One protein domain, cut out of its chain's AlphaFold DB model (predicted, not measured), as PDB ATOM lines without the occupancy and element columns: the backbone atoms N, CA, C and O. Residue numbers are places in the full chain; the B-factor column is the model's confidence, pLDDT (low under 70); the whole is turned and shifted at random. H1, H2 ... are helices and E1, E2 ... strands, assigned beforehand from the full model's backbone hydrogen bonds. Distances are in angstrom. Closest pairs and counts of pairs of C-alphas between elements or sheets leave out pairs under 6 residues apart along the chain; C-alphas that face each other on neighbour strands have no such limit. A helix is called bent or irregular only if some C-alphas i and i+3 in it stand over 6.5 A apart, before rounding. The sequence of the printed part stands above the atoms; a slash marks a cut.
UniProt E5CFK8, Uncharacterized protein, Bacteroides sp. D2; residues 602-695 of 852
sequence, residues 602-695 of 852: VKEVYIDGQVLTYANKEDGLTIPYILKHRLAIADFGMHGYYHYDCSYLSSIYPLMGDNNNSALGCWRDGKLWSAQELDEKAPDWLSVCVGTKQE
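What this domain is: This is residues 602 to 695 of the 852 residues of an uncharacterized protein of Bacteroides sp. D2 (UniProt E5CFK8). The domain is elongated, with three parts one after another along its length: a strongly twisted four-stranded sheet, E2 E1 E4 E5, at one end, a small sheet, E3 E7 E6, in the middle, and the helix H2 with loops at the other end. The short H1 bridges the two sheets at their margins, H3 lies beside the small sheet, and the long unnamed stretch 646 to 661 leads from E5 to H2. The printed part has 94 residues with three named helices and seven named strands, in the order E1 E2 E3 H1 E4 E5 H2 E6 H3 E7; the class is mixed, helices and strands. The large sheet is antiparallel and the small one mixed. The whole is compact, with a radius of gyration of the C-alphas of 13.6 A, and spans 43 by 28 by 25 A.

Where its parts are: E1, residues 602 to 607, begins at C-alpha 602 (-23.994, 25.185, -62.735) and is 16.3 A long. E2, residues 610 to 616, measures 18.0 A, and E3 is residues 621 to 624. H1, residues 625 to 630, is irregular: C-alphas 626 and 629 are 7.7 A apart. E4, residues 631 to 637, measures 19.2 A, and E5, residues 640 to 645, 17.0 A. H2, residues 662 to 669, begins at C-alpha 662 (-11.527, 22.120, -29.894) and is 10.6 A long. E6 is residues 672 to 674, H3 residues 675 to 678, and E7, residues 686 to 689, ends at C-alpha 689 (-16.005, 22.543, -42.539).

How they stand to each other: E1 and E2 form a hairpin, with N 605 and O 613 at 2.9 A. E1 and E4 are antiparallel at 168 degrees, with N 606 and O 632 at 2.8 A. E4 and E5 form a second hairpin, with N 635 and O 642 at 2.8 A. H1 only grazes this sheet, with residues 625 to 630, and only grazes the other sheet, with residues 625 to 628. There E3 and E7 are parallel at 31 degrees, with N 687 and O 621 at 2.8 A, and E7 and E6 are antiparallel at 143 degrees, with N 688 and O 673 at 2.8 A. H3 is on this sheet, over none of its strands, at a height over the sheet of 4.4 A, only just above the sheet's level; the closest C-alphas of H3 and E7, Ala 675 and Ser 687, are 5.2 A apart. H2 is not on this sheet, but only just, with 4 pairs of C-alphas within 10 A. Every O i to N i+4 pair is within hydrogen-bond range in H2, against 0 of 2 in H1, which has 2 of 3 O i to N i+3 pairs within range; H3 is too short for an O i to N i+4 pair.

The domain as a whole: The two C-alphas farthest apart, Gly 640 and Asn 660, are 44.3 A apart. The link from E5 to H2, 16 residues, is long. The printed part has no cut; its mean pLDDT is 90.3, and no printed residue is under 70.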
ATOM      1  N   VAL A 602     -24.853  26.311 -63.120       90.44
ATOM      2  CA  VAL A 602     -23.994  25.185 -62.735       90.44
ATOM      3  C   VAL A 602     -22.675  25.676 -62.134       90.44
ATOM      4  O   VAL A 602     -22.072  26.643 -62.595       90.44
ATOM      5  N   LYS A 603     -22.201  24.975 -61.104       92.00
ATOM      6  CA  LYS A 603     -20.890  25.173 -60.481       92.00
ATOM      7  C   LYS A 603     -20.024  23.960 -60.758       92.00
ATOM      8  O   LYS A 603     -20.403  22.848 -60.401       92.00
ATOM      9  N   GLU A 604     -18.859  24.151 -61.351       94.50
ATOM     10  CA  GLU A 604     -17.895  23.068 -61.528       94.50
ATOM     11  C   GLU A 604     -16.939  23.039 -60.342       94.50
ATOM     12  O   GLU A 604     -16.311  24.047 -60.005       94.50
ATOM     13  N   VAL A 605     -16.812  21.876 -59.711       94.88
ATOM     14  CA  VAL A 605     -15.901  21.675 -58.586       94.88
ATOM     15  C   VAL A 605     -14.677  20.936 -59.092       94.88
ATOM     16  O   VAL A 605     -14.751  19.761 -59.457       94.88
ATOM     17  N   TYR A 606     -13.544  21.622 -59.109       95.50
ATOM     18  CA  TYR A 606     -12.267  21.085 -59.544       95.50
ATOM     19  C   TYR A 606     -11.501  20.498 -58.369       95.50
ATOM     20  O   TYR A 606     -11.457  21.096 -57.297       95.50
ATOM     21  N   ILE A 607     -10.831  19.371 -58.602       93.62
ATOM     22  CA  ILE A 607      -9.781  18.853 -57.733       93.62
ATOM     23  C   ILE A 607      -8.519  18.579 -58.547       93.62
ATOM     24  O   ILE A 607      -8.577  17.924 -59.587       93.62
ATOM     25  N   ASP A 608      -7.382  19.114 -58.104       91.50
ATOM     26  CA  ASP A 608      -6.081  18.967 -58.777       91.50
ATOM     27  C   ASP A 608      -6.144  19.278 -60.298       91.50
ATOM     28  O   ASP A 608      -5.488  18.631 -61.116       91.50
ATOM     29  N   GLY A 609      -6.971  20.260 -60.685       90.81
ATOM     30  CA  GLY A 609      -7.155  20.706 -62.073       90.81
ATOM     31  C   GLY A 609      -8.154  19.902 -62.919       90.81
ATOM     32  O   GLY A 609      -8.284  20.182 -64.107       90.81
ATOM     33  N   GLN A 610      -8.874  18.931 -62.347       93.44
ATOM     34  CA  GLN A 610      -9.902  18.144 -63.049       93.44
ATOM     35  C   GLN A 610     -11.285  18.348 -62.431       93.44
ATOM     36  O   GLN A 610     -11.397  18.443 -61.210       93.44
ATOM     37  N   VAL A 611     -12.341  18.362 -63.251       94.44
ATOM     38  CA  VAL A 611     -13.723  18.449 -62.756       94.44
ATOM     39  C   VAL A 611     -14.068  17.166 -62.003       94.44
ATOM     40  O   VAL A 611     -14.131  16.075 -62.572       94.44
ATOM     41  N   LEU A 612     -14.283  17.303 -60.699       93.19
ATOM     42  CA  LEU A 612     -14.685  16.214 -59.822       93.19
ATOM     43  C   LEU A 612     -16.193  15.985 -59.905       93.19
ATOM     44  O   LEU A 612     -16.638  14.853 -60.094       93.19
ATOM     45  N   THR A 613     -16.962  17.060 -59.738       91.88
ATOM     46  CA  THR A 613     -18.425  17.046 -59.687       91.88
ATOM     47  C   THR A 613     -18.995  18.413 -60.069       91.88
ATOM     48  O   THR A 613     -18.255  19.388 -60.216       91.88
ATOM     49  N   TYR A 614     -20.317  18.476 -60.184       91.25
ATOM     50  CA  TYR A 614     -21.080  19.691 -60.422       91.25
ATOM     51  C   TYR A 614     -22.003  19.962 -59.229       91.25
ATOM     52  O   TYR A 614     -22.542  19.027 -58.634       91.25
ATOM     53  N   ALA A 615     -22.182  21.231 -58.876       87.56
ATOM     54  CA  ALA A 615     -23.077  21.674 -57.813       87.56
ATOM     55  C   ALA A 615     -23.998  22.795 -58.312       87.56
ATOM     56  O   ALA A 615     -23.680  23.474 -59.286       87.56
ATOM     57  N   ASN A 616     -25.113  23.009 -57.616       79.19
ATOM     58  CA  ASN A 616     -26.033  24.118 -57.868       79.19
ATOM     59  C   ASN A 616     -26.050  25.070 -56.667       79.19
ATOM     60  O   ASN A 616     -25.823  24.651 -55.529       79.19
ATOM     61  N   LYS A 617     -26.355  26.354 -56.903       72.81
ATOM     62  CA  LYS A 617     -26.403  27.362 -55.825       72.81
ATOM     63  C   LYS A 617     -27.450  27.021 -54.754       72.81
ATOM     64  O   LYS A 617     -27.200  27.274 -53.580       72.81
ATOM     65  N   GLU A 618     -28.592  26.448 -55.142       75.88
ATOM     66  CA  GLU A 618     -29.683  26.107 -54.212       75.88
ATOM     67  C   GLU A 618     -29.295  25.030 -53.189       75.88
ATOM     68  O   GLU A 618     -29.700  25.111 -52.029       75.88
ATOM     69  N   ASP A 619     -28.476  24.059 -53.598       72.81
ATOM     70  CA  ASP A 619     -28.040  22.960 -52.731       72.81
ATOM     71  C   ASP A 619     -26.894  23.379 -51.795       72.81
ATOM     72  O   ASP A 619     -26.676  22.760 -50.747       72.81
ATOM     73  N   GLY A 620     -26.177  24.451 -52.155       82.12
ATOM     74  CA  GLY A 620     -24.937  24.871 -51.511       82.12
ATOM     75  C   GLY A 620     -23.815  23.838 -51.679       82.12
ATOM     76  O   GLY A 620     -24.026  22.684 -52.048       82.12
ATOM     77  N   LEU A 621     -22.579  24.242 -51.385       91.06
ATOM     78  CA  LEU A 621     -21.443  23.318 -51.366       91.06
ATOM     79  C   LEU A 621     -20.706  23.452 -50.045       91.06
ATOM     80  O   LEU A 621     -20.389  24.555 -49.608       91.06
ATOM     81  N   THR A 622     -20.412  22.321 -49.414       92.25
ATOM     82  CA  THR A 622     -19.558  22.281 -48.229       92.25
ATOM     83  C   THR A 622     -18.269  21.551 -48.556       92.25
ATOM     84  O   THR A 622     -18.299  20.368 -48.891       92.25
ATOM     85  N   ILE A 623     -17.137  22.236 -48.408       94.56
ATOM     86  CA  ILE A 623     -15.814  21.656 -48.643       94.56
ATOM     87  C   ILE A 623     -15.086  21.376 -47.315       94.56
ATOM     88  O   ILE A 623     -15.095  22.218 -46.410       94.56
ATOM     89  N   PRO A 624     -14.414  20.219 -47.165       94.56
ATOM     90  CA  PRO A 624     -13.482  20.005 -46.066       94.56
ATOM     91  C   PRO A 624     -12.260  20.914 -46.215       94.56
ATOM     92  O   PRO A 624     -11.574  20.886 -47.237       94.56
ATOM     93  N   TYR A 625     -11.926  21.665 -45.170       94.94
ATOM     94  CA  TYR A 625     -10.832  22.639 -45.182       94.94
ATOM     95  C   TYR A 625      -9.471  22.029 -45.537       94.94
ATOM     96  O   TYR A 625      -8.652  22.670 -46.186       94.94
ATOM     97  N   ILE A 626      -9.235  20.760 -45.185       93.19
ATOM     98  CA  ILE A 626      -8.000  20.038 -45.537       93.19
ATOM     99  C   ILE A 626      -7.795  19.865 -47.049       93.19
ATOM    100  O   ILE A 626      -6.685  19.572 -47.493       93.19
ATOM    101  N   LEU A 627      -8.849  20.040 -47.849       94.31
ATOM    102  CA  LEU A 627      -8.794  19.967 -49.306       94.31
ATOM    103  C   LEU A 627      -8.657  21.341 -49.970       94.31
ATOM    104  O   LEU A 627      -8.507  21.383 -51.186       94.31
ATOM    105  N   LYS A 628      -8.658  22.455 -49.221       93.19
ATOM    106  CA  LYS A 628      -8.743  23.806 -49.801       93.19
ATOM    107  C   LYS A 628      -7.673  24.099 -50.863       93.19
ATOM    108  O   LYS A 628      -7.985  24.681 -51.884       93.19
ATOM    109  N   HIS A 629      -6.438  23.626 -50.670       92.12
ATOM    110  CA  HIS A 629      -5.322  23.858 -51.600       92.12
ATOM    111  C   HIS A 629      -5.382  23.008 -52.876       92.12
ATOM    112  O   HIS A 629      -4.544  23.163 -53.756       92.12
ATOM    113  N   ARG A 630      -6.320  22.062 -52.942       93.00
ATOM    114  CA  ARG A 630      -6.530  21.174 -54.090       93.00
ATOM    115  C   ARG A 630      -7.798  21.522 -54.853       93.00
ATOM    116  O   ARG A 630      -8.006  20.968 -55.926       93.00
ATOM    117  N   LEU A 631      -8.653  22.367 -54.277       95.69
ATOM    118  CA  LEU A 631      -9.976  22.661 -54.791       95.69
ATOM    119  C   LEU A 631     -10.005  24.020 -55.480       95.69
ATOM    120  O   LEU A 631      -9.512  25.011 -54.949       95.69
ATOM    121  N   ALA A 632     -10.671  24.058 -56.624       96.25
ATOM    122  CA  ALA A 632     -11.084  25.296 -57.260       96.25
ATOM    123  C   ALA A 632     -12.540  25.170 -57.705       96.25
ATOM    124  O   ALA A 632     -13.057  24.068 -57.884       96.25
ATOM    125  N   ILE A 633     -13.219  26.297 -57.851       94.44
ATOM    126  CA  ILE A 633     -14.632  26.352 -58.209       94.44
ATOM    127  C   ILE A 633     -14.767  27.258 -59.419       94.44
ATOM    128  O   ILE A 633     -14.320  28.401 -59.376       94.44
ATOM    129  N   ALA A 634     -15.402  26.770 -60.480       93.75
ATOM    130  CA  ALA A 634     -15.909  27.634 -61.534       93.75
ATOM    131  C   ALA A 634     -17.405  27.873 -61.304       93.75
ATOM    132  O   ALA A 634     -18.201  26.934 -61.291       93.75
ATOM    133  N   ASP A 635     -17.775  29.128 -61.077       91.19
ATOM    134  CA  ASP A 635     -19.135  29.585 -60.834       91.19
ATOM    135  C   ASP A 635     -19.682  30.261 -62.091       91.19
ATOM    136  O   ASP A 635     -19.237  31.347 -62.471       91.19
ATOM    137  N   PHE A 636     -20.655  29.611 -62.726       91.25
ATOM    138  CA  PHE A 636     -21.490  30.216 -63.752       91.25
ATOM    139  C   PHE A 636     -22.754  30.763 -63.091       91.25
ATOM    140  O   PHE A 636     -23.397  30.071 -62.300       91.25
ATOM    141  N   GLY A 637     -23.149  31.995 -63.399       88.25
ATOM    142  CA  GLY A 637     -24.348  32.566 -62.796       88.25
ATOM    143  C   GLY A 637     -24.808  33.871 -63.423       88.25
ATOM    144  O   GLY A 637     -24.390  34.249 -64.518       88.25
ATOM    145  N   MET A 638     -25.692  34.579 -62.715       87.19
ATOM    146  CA  MET A 638     -26.272  35.852 -63.171       87.19
ATOM    147  C   MET A 638     -25.229  36.962 -63.359       87.19
ATOM    148  O   MET A 638     -25.453  37.848 -64.172       87.19
ATOM    149  N   HIS A 639     -24.075  36.864 -62.696       87.75
ATOM    150  CA  HIS A 639     -22.960  37.816 -62.804       87.75
ATOM    151  C   HIS A 639     -21.830  37.325 -63.727       87.75
ATOM    152  O   HIS A 639     -20.678  37.726 -63.595       87.75
ATOM    153  N   GLY A 640     -22.148  36.411 -64.646       90.06
ATOM    154  CA  GLY A 640     -21.207  35.884 -65.630       90.06
ATOM    155  C   GLY A 640     -20.491  34.625 -65.149       90.06
ATOM    156  O   GLY A 640     -21.144  33.671 -64.720       90.06
ATOM    157  N   TYR A 641     -19.164  34.615 -65.270       91.12
ATOM    158  CA  TYR A 641     -18.293  33.499 -64.900       91.12
ATOM    159  C   TYR A 641     -17.231  33.958 -63.904       91.12
ATOM    160  O   TYR A 641     -16.550  34.961 -64.123       91.12
ATOM    161  N   TYR A 642     -17.037  33.176 -62.849       89.62
ATOM    162  CA  TYR A 642     -16.018  33.416 -61.841       89.62
ATOM    163  C   TYR A 642     -15.250  32.132 -61.532       89.62
ATOM    164  O   TYR A 642     -15.845  31.070 -61.395       89.62
ATOM    165  N   HIS A 643     -13.926  32.215 -61.404       92.50
ATOM    166  CA  HIS A 643     -13.095  31.087 -60.986       92.50
ATOM    167  C   HIS A 643     -12.446  31.394 -59.636       92.50
ATOM    168  O   HIS A 643     -11.701  32.367 -59.514       92.50
ATOM    169  N   TYR A 644     -12.725  30.563 -58.636       94.81
ATOM    170  CA  TYR A 644     -12.250  30.715 -57.268       94.81
ATOM    171  C   TYR A 644     -11.289  29.590 -56.886       94.81
ATOM    172  O   TYR A 644     -11.689  28.427 -56.823       94.81
ATOM    173  N   ASP A 645     -10.041  29.933 -56.576       95.88
ATOM    174  CA  ASP A 645      -9.100  29.008 -55.944       95.88
ATOM    175  C   ASP A 645      -9.339  28.998 -54.427       95.88
ATOM    176  O   ASP A 645      -9.150  30.004 -53.738       95.88
ATOM    177  N   CYS A 646      -9.739  27.843 -53.889       95.56
ATOM    178  CA  CYS A 646     -10.039  27.703 -52.466       95.56
ATOM    179  C   CYS A 646      -8.785  27.825 -51.579       95.56
ATOM    180  O   CYS A 646      -8.907  27.920 -50.355       95.56
ATOM    181  N   SER A 647      -7.579  27.852 -52.157       93.19
ATOM    182  CA  SER A 647      -6.333  28.086 -51.426       93.19
ATOM    183  C   SER A 647      -6.280  29.464 -50.749       93.19
ATOM    184  O   SER A 647      -5.611  29.594 -49.717       93.19
ATOM    185  N   TYR A 648      -7.033  30.449 -51.263       94.69
ATOM    186  CA  TYR A 648      -7.122  31.809 -50.717       94.69
ATOM    187  C   TYR A 648      -7.886  31.914 -49.395       94.69
ATOM    188  O   TYR A 648      -7.691  32.881 -48.657       94.69
ATOM    189  N   LEU A 649      -8.697  30.909 -49.047       94.69
ATOM    190  CA  LEU A 649      -9.438  30.892 -47.789       94.69
ATOM    191  C   LEU A 649      -8.492  31.033 -46.594       94.69
ATOM    192  O   LEU A 649      -7.531  30.264 -46.445       94.69
ATOM    193  N   SER A 650      -8.795  31.983 -45.709       93.12
ATOM    194  CA  SER A 650      -8.056  32.155 -44.461       93.12
ATOM    195  C   SER A 650      -8.284  30.998 -43.482       93.12
ATOM    196  O   SER A 650      -9.129  30.118 -43.666       93.12
ATOM    197  N   SER A 651      -7.465  30.972 -42.432       90.94
ATOM    198  CA  SER A 651      -7.453  29.871 -41.480       90.94
ATOM    199  C   SER A 651      -8.735  29.763 -40.662       90.94
ATOM    200  O   SER A 651      -9.133  30.717 -39.999       90.94
ATOM    201  N   ILE A 652      -9.333  28.568 -40.621       92.56
ATOM    202  CA  ILE A 652     -10.493  28.283 -39.758       92.56
ATOM    203  C   ILE A 652     -10.106  28.000 -38.299       92.56
ATOM    204  O   ILE A 652     -10.951  28.089 -37.408       92.56
ATOM    205  N   TYR A 653      -8.843  27.662 -38.017       90.88
ATOM    206  CA  TYR A 653      -8.405  27.256 -36.674       90.88
ATOM    207  C   TYR A 653      -8.586  28.336 -35.593       90.88
ATOM    208  O   TYR A 653      -9.009  27.992 -34.485       90.88
ATOM    209  N   PRO A 654      -8.365  29.642 -35.861       89.06
ATOM    210  CA  PRO A 654      -8.681  30.705 -34.905       89.06
ATOM    211  C   PRO A 654     -10.156  30.742 -34.469       89.06
ATOM    212  O   PRO A 654     -10.456  31.217 -33.377       89.06
ATOM    213  N   LEU A 655     -11.071  30.195 -35.278       89.50
ATOM    214  CA  LEU A 655     -12.522  30.210 -35.046       89.50
ATOM    215  C   LEU A 655     -13.032  29.006 -34.226       89.50
ATOM    216  O   LEU A 655     -14.239  28.886 -33.965       89.50
ATOM    217  N   MET A 656     -12.138  28.084 -33.850       87.88
ATOM    218  CA  MET A 656     -12.478  26.830 -33.162       87.88
ATOM    219  C   MET A 656     -12.269  26.877 -31.643       87.88
ATOM    220  O   MET A 656     -12.889  26.083 -30.938       87.88
ATOM    221  N   GLY A 657     -11.455  27.808 -31.131       80.00
ATOM    222  CA  GLY A 657     -11.094  27.927 -29.709       80.00
ATOM    223  C   GLY A 657      -9.737  27.299 -29.343       80.00
ATOM    224  O   GLY A 657      -9.132  26.584 -30.135       80.00
ATOM    225  N   ASP A 658      -9.245  27.578 -28.126       75.62
ATOM    226  CA  ASP A 658      -7.838  27.338 -27.725       75.62
ATOM    227  C   ASP A 658      -7.569  26.050 -26.950       75.62
ATOM    228  O   ASP A 658      -6.424  25.734 -26.627       75.62
ATOM    229  N   ASN A 659      -8.612  25.283 -26.650       78.81
ATOM    230  CA  ASN A 659      -8.474  24.098 -25.816       78.81
ATOM    231  C   ASN A 659      -8.071  22.869 -26.637       78.81
ATOM    232  O   ASN A 659      -8.526  22.682 -27.768       78.81
ATOM    233  N   ASN A 660      -7.323  21.959 -26.011       76.19
ATOM    234  CA  ASN A 660      -7.066  20.627 -26.559       76.19
ATOM    235  C   ASN A 660      -8.407  19.924 -26.876       76.19
ATOM    236  O   ASN A 660      -9.271  19.804 -26.000       76.19
ATOM    237  N   ASN A 661      -8.556  19.437 -28.115       81.94
ATOM    238  CA  ASN A 661      -9.765  18.862 -28.733       81.94
ATOM    239  C   ASN A 661     -10.816  19.854 -29.273       81.94
ATOM    240  O   ASN A 661     -11.892  19.401 -29.664       81.94
ATOM    241  N   SER A 662     -10.550  21.162 -29.339       86.19
ATOM    242  CA  SER A 662     -11.527  22.120 -29.894       86.19
ATOM    243  C   SER A 662     -11.837  21.845 -31.372       86.19
ATOM    244  O   SER A 662     -13.008  21.798 -31.755       86.19
ATOM    245  N   ALA A 663     -10.811  21.545 -32.177       86.88
ATOM    246  CA  ALA A 663     -10.967  21.161 -33.582       86.88
ATOM    247  C   ALA A 663     -11.767  19.855 -33.750       86.88
ATOM    248  O   ALA A 663     -12.698  19.786 -34.554       86.88
ATOM    249  N   LEU A 664     -11.481  18.837 -32.927       89.69
ATOM    250  CA  LEU A 664     -12.252  17.587 -32.907       89.69
ATOM    251  C   LEU A 664     -13.702  17.800 -32.455       89.69
ATOM    252  O   LEU A 664     -14.598  17.124 -32.949       89.69
ATOM    253  N   GLY A 665     -13.946  18.733 -31.532       90.25
ATOM    254  CA  GLY A 665     -15.293  19.147 -31.148       90.25
ATOM    255  C   GLY A 665     -16.053  19.745 -32.332       90.25
ATOM    256  O   GLY A 665     -17.143  19.279 -32.645       90.25
ATOM    257  N   CYS A 666     -15.437  20.698 -33.040       91.75
ATOM    258  CA  CYS A 666     -16.029  21.320 -34.225       91.75
ATOM    259  C   CYS A 666     -16.309  20.305 -35.345       91.75
ATOM    260  O   CYS A 666     -17.374  20.363 -35.959       91.75
ATOM    261  N   TRP A 667     -15.398  19.352 -35.587       92.75
ATOM    262  CA  TRP A 667     -15.612  18.278 -36.565       92.75
ATOM    263  C   TRP A 667     -16.751  17.348 -36.137       92.75
ATOM    264  O   TRP A 667     -17.663  17.081 -36.916       92.75
ATOM    265  N   ARG A 668     -16.757  16.903 -34.876       90.38
ATOM    266  CA  ARG A 668     -17.825  16.050 -34.341       90.38
ATOM    267  C   ARG A 668     -19.201  16.684 -34.515       90.38
ATOM    268  O   ARG A 668     -20.138  15.989 -34.899       90.38
ATOM    269  N   ASP A 669     -19.302  17.982 -34.256       89.56
ATOM    270  CA  ASP A 669     -20.564  18.717 -34.313       89.56
ATOM    271  C   ASP A 669     -20.949  19.117 -35.750       89.56
ATOM    272  O   ASP A 669     -22.104  19.475 -35.991       89.56
ATOM    273  N   GLY A 670     -20.023  18.990 -36.711       89.44
ATOM    274  CA  GLY A 670     -20.221  19.368 -38.111       89.44
ATOM    275  C   GLY A 670     -20.324  20.877 -38.299       89.44
ATOM    276  O   GLY A 670     -21.181  21.339 -39.048       89.44
ATOM    277  N   LYS A 671     -19.516  21.650 -37.564       93.06
ATOM    278  CA  LYS A 671     -19.546  23.115 -37.624       93.06
ATOM    279  C   LYS A 671     -19.196  23.599 -39.038       93.06
ATOM    280  O   LYS A 671     -18.227  23.122 -39.631       93.06
ATOM    281  N   LEU A 672     -19.988  24.549 -39.529       94.38
ATOM    282  CA  LEU A 672     -19.829  25.195 -40.827       94.38
ATOM    283  C   LEU A 672     -19.383  26.645 -40.628       94.38
ATOM    284  O   LEU A 672     -19.829  27.307 -39.687       94.38
ATOM    285  N   TRP A 673     -18.530  27.115 -41.528       95.38
ATOM    286  CA  TRP A 673     -18.140  28.514 -41.668       95.38
ATOM    287  C   TRP A 673     -18.465  28.968 -43.085       95.38
ATOM    288  O   TRP A 673     -18.247  28.207 -44.028       95.38
ATOM    289  N   SER A 674     -18.975  30.188 -43.235       94.94
ATOM    290  CA  SER A 674     -19.143  30.769 -44.566       94.94
ATOM    291  C   SER A 674     -17.765  31.012 -45.177       94.94
ATOM    292  O   SER A 674     -16.870  31.528 -44.507       94.94
ATOM    293  N   ALA A 675     -17.580  30.645 -46.445       95.00
ATOM    294  CA  ALA A 675     -16.342  30.938 -47.152       95.00
ATOM    295  C   ALA A 675     -16.114  32.452 -47.285       95.00
ATOM    296  O   ALA A 675     -14.983  32.907 -47.152       95.00
ATOM    297  N   GLN A 676     -17.192  33.229 -47.439       94.00
ATOM    298  CA  GLN A 676     -17.139  34.685 -47.576       94.00
ATOM    299  C   GLN A 676     -16.620  35.393 -46.310       94.00
ATOM    300  O   GLN A 676     -16.012  36.456 -46.386       94.00
ATOM    301  N   GLU A 677     -16.821  34.793 -45.130       93.38
ATOM    302  CA  GLU A 677     -16.245  35.288 -43.869       93.38
ATOM    303  C   GLU A 677     -14.733  35.023 -43.769       93.38
ATOM    304  O   GLU A 677     -14.039  35.678 -42.989       93.38
ATOM    305  N   LEU A 678     -14.224  34.044 -44.524       93.75
ATOM    306  CA  LEU A 678     -12.810  33.671 -44.556       93.75
ATOM    307  C   LEU A 678     -12.047  34.392 -45.672       93.75
ATOM    308  O   LEU A 678     -10.840  34.589 -45.537       93.75
ATOM    309  N   ASP A 679     -12.734  34.754 -46.750       95.19
ATOM    310  CA  ASP A 679     -12.236  35.530 -47.882       95.19
ATOM    311  C   ASP A 679     -13.422  36.237 -48.551       95.19
ATOM    312  O   ASP A 679     -14.338  35.585 -49.046       95.19
ATOM    313  N   GLU A 680     -13.399  37.570 -48.601       92.69
ATOM    314  CA  GLU A 680     -14.496  38.393 -49.132       92.69
ATOM    315  C   GLU A 680     -14.840  38.084 -50.598       92.69
ATOM    316  O   GLU A 680     -15.958  38.363 -51.037       92.69
ATOM    317  N   LYS A 681     -13.894  37.507 -51.356       90.94
ATOM    318  CA  LYS A 681     -14.078  37.132 -52.767       90.94
ATOM    319  C   LYS A 681     -14.679  35.738 -52.960       90.94
ATOM    320  O   LYS A 681     -15.010  35.377 -54.088       90.94
ATOM    321  N   ALA A 682     -14.803  34.943 -51.898       92.00
ATOM    322  CA  ALA A 682     -15.359  33.602 -51.997       92.00
ATOM    323  C   ALA A 682     -16.877  33.633 -52.277       92.00
ATOM    324  O   ALA A 682     -17.567  34.555 -51.832       92.00
ATOM    325  N   PRO A 683     -17.432  32.611 -52.958       89.94
ATOM    326  CA  PRO A 683     -18.868  32.542 -53.217       89.94
ATOM    327  C   PRO A 683     -19.710  32.511 -51.930       89.94
ATOM    328  O   PRO A 683     -19.412  31.763 -50.996       89.94
ATOM    329  N   ASP A 684     -20.808  33.272 -51.909       89.31
ATOM    330  CA  ASP A 684     -21.725  33.406 -50.760       89.31
ATOM    331  C   ASP A 684     -22.400  32.080 -50.358       89.31
ATOM    332  O   ASP A 684     -22.749  31.863 -49.196       89.31
ATOM    333  N   TRP A 685     -22.558  31.175 -51.323       90.19
ATOM    334  CA  TRP A 685     -23.154  29.848 -51.170       90.19
ATOM    335  C   TRP A 685     -22.143  28.749 -50.786       90.19
ATOM    336  O   TRP A 685     -22.543  27.606 -50.538       90.19
ATOM    337  N   LEU A 686     -20.843  29.064 -50.724       93.62
ATOM    338  CA  LEU A 686     -19.797  28.119 -50.337       93.62
ATOM    339  C   LEU A 686     -19.613  28.107 -48.816       93.62
ATOM    340  O   LEU A 686     -19.440  29.138 -48.164       93.62
ATOM    341  N   SER A 687     -19.600  26.908 -48.245       95.00
ATOM    342  CA  SER A 687     -19.303  26.672 -46.836       95.00
ATOM    343  C   SER A 687     -18.066  25.802 -46.670       95.00
ATOM    344  O   SER A 687     -17.753  24.929 -47.480       95.00
ATOM    345  N   VAL A 688     -17.370  26.016 -45.566       95.81
ATOM    346  CA  VAL A 688     -16.161  25.295 -45.188       95.81
ATOM    347  C   VAL A 688     -16.427  24.552 -43.887       95.81
ATOM    348  O   VAL A 688     -17.070  25.078 -42.978       95.81
ATOM    349  N   CYS A 689     -15.922  23.327 -43.768       94.62
ATOM    350  CA  CYS A 689     -16.005  22.543 -42.539       94.62
ATOM    351  C   CYS A 689     -14.680  21.831 -42.241       94.62
ATOM    352  O   CYS A 689     -13.809  21.718 -43.099       94.62
ATOM    353  N   VAL A 690     -14.511  21.313 -41.020       93.44
ATOM    354  CA  VAL A 690     -13.395  20.384 -40.739       93.44
ATOM    355  C   VAL A 690     -13.658  19.042 -41.431       93.44
ATOM    356  O   VAL A 690     -12.791  18.446 -42.059       93.44
ATOM    357  N   GLY A 691     -14.898  18.576 -41.369       91.19
ATOM    358  CA  GLY A 691     -15.359  17.404 -42.088       91.19
ATOM    359  C   GLY A 691     -16.794  17.074 -41.705       91.19
ATOM    360  O   GLY A 691     -17.449  17.805 -40.958       91.19
ATOM    361  N   THR A 692     -17.278  15.951 -42.214       88.19
ATOM    362  CA  THR A 692     -18.646  15.483 -42.022       88.19
ATOM    363  C   THR A 692     -18.931  15.232 -40.543       88.19
ATOM    364  O   THR A 692     -18.148  14.574 -39.849       88.19
ATOM    365  N   LYS A 693     -20.076  15.750 -40.079       85.56
ATOM    366  CA  LYS A 693     -20.586  15.584 -38.714       85.56
ATOM    367  C   LYS A 693     -20.544  14.119 -38.280       85.56
ATOM    368  O   LYS A 693     -20.875  13.226 -39.060       85.56
ATOM    369  N   GLN A 694     -20.196  13.868 -37.019       82.00
ATOM    370  CA  GLN A 694     -20.234  12.512 -36.480       82.00
ATOM    371  C   GLN A 694     -21.685  12.003 -36.443       82.00
ATOM    372  O   GLN A 694     -22.531  12.559 -35.744       82.00
ATOM    373  N   GLU A 695     -21.965  10.928 -37.180       71.75
ATOM    374  CA  GLU A 695     -23.259  10.243 -37.139       71.75
ATOM    375  C   GLU A 695     -23.540   9.709 -35.723       71.75
ATOM    376  O   GLU A 695     -22.711   9.008 -35.135       71.75
TER     377      GLU A 695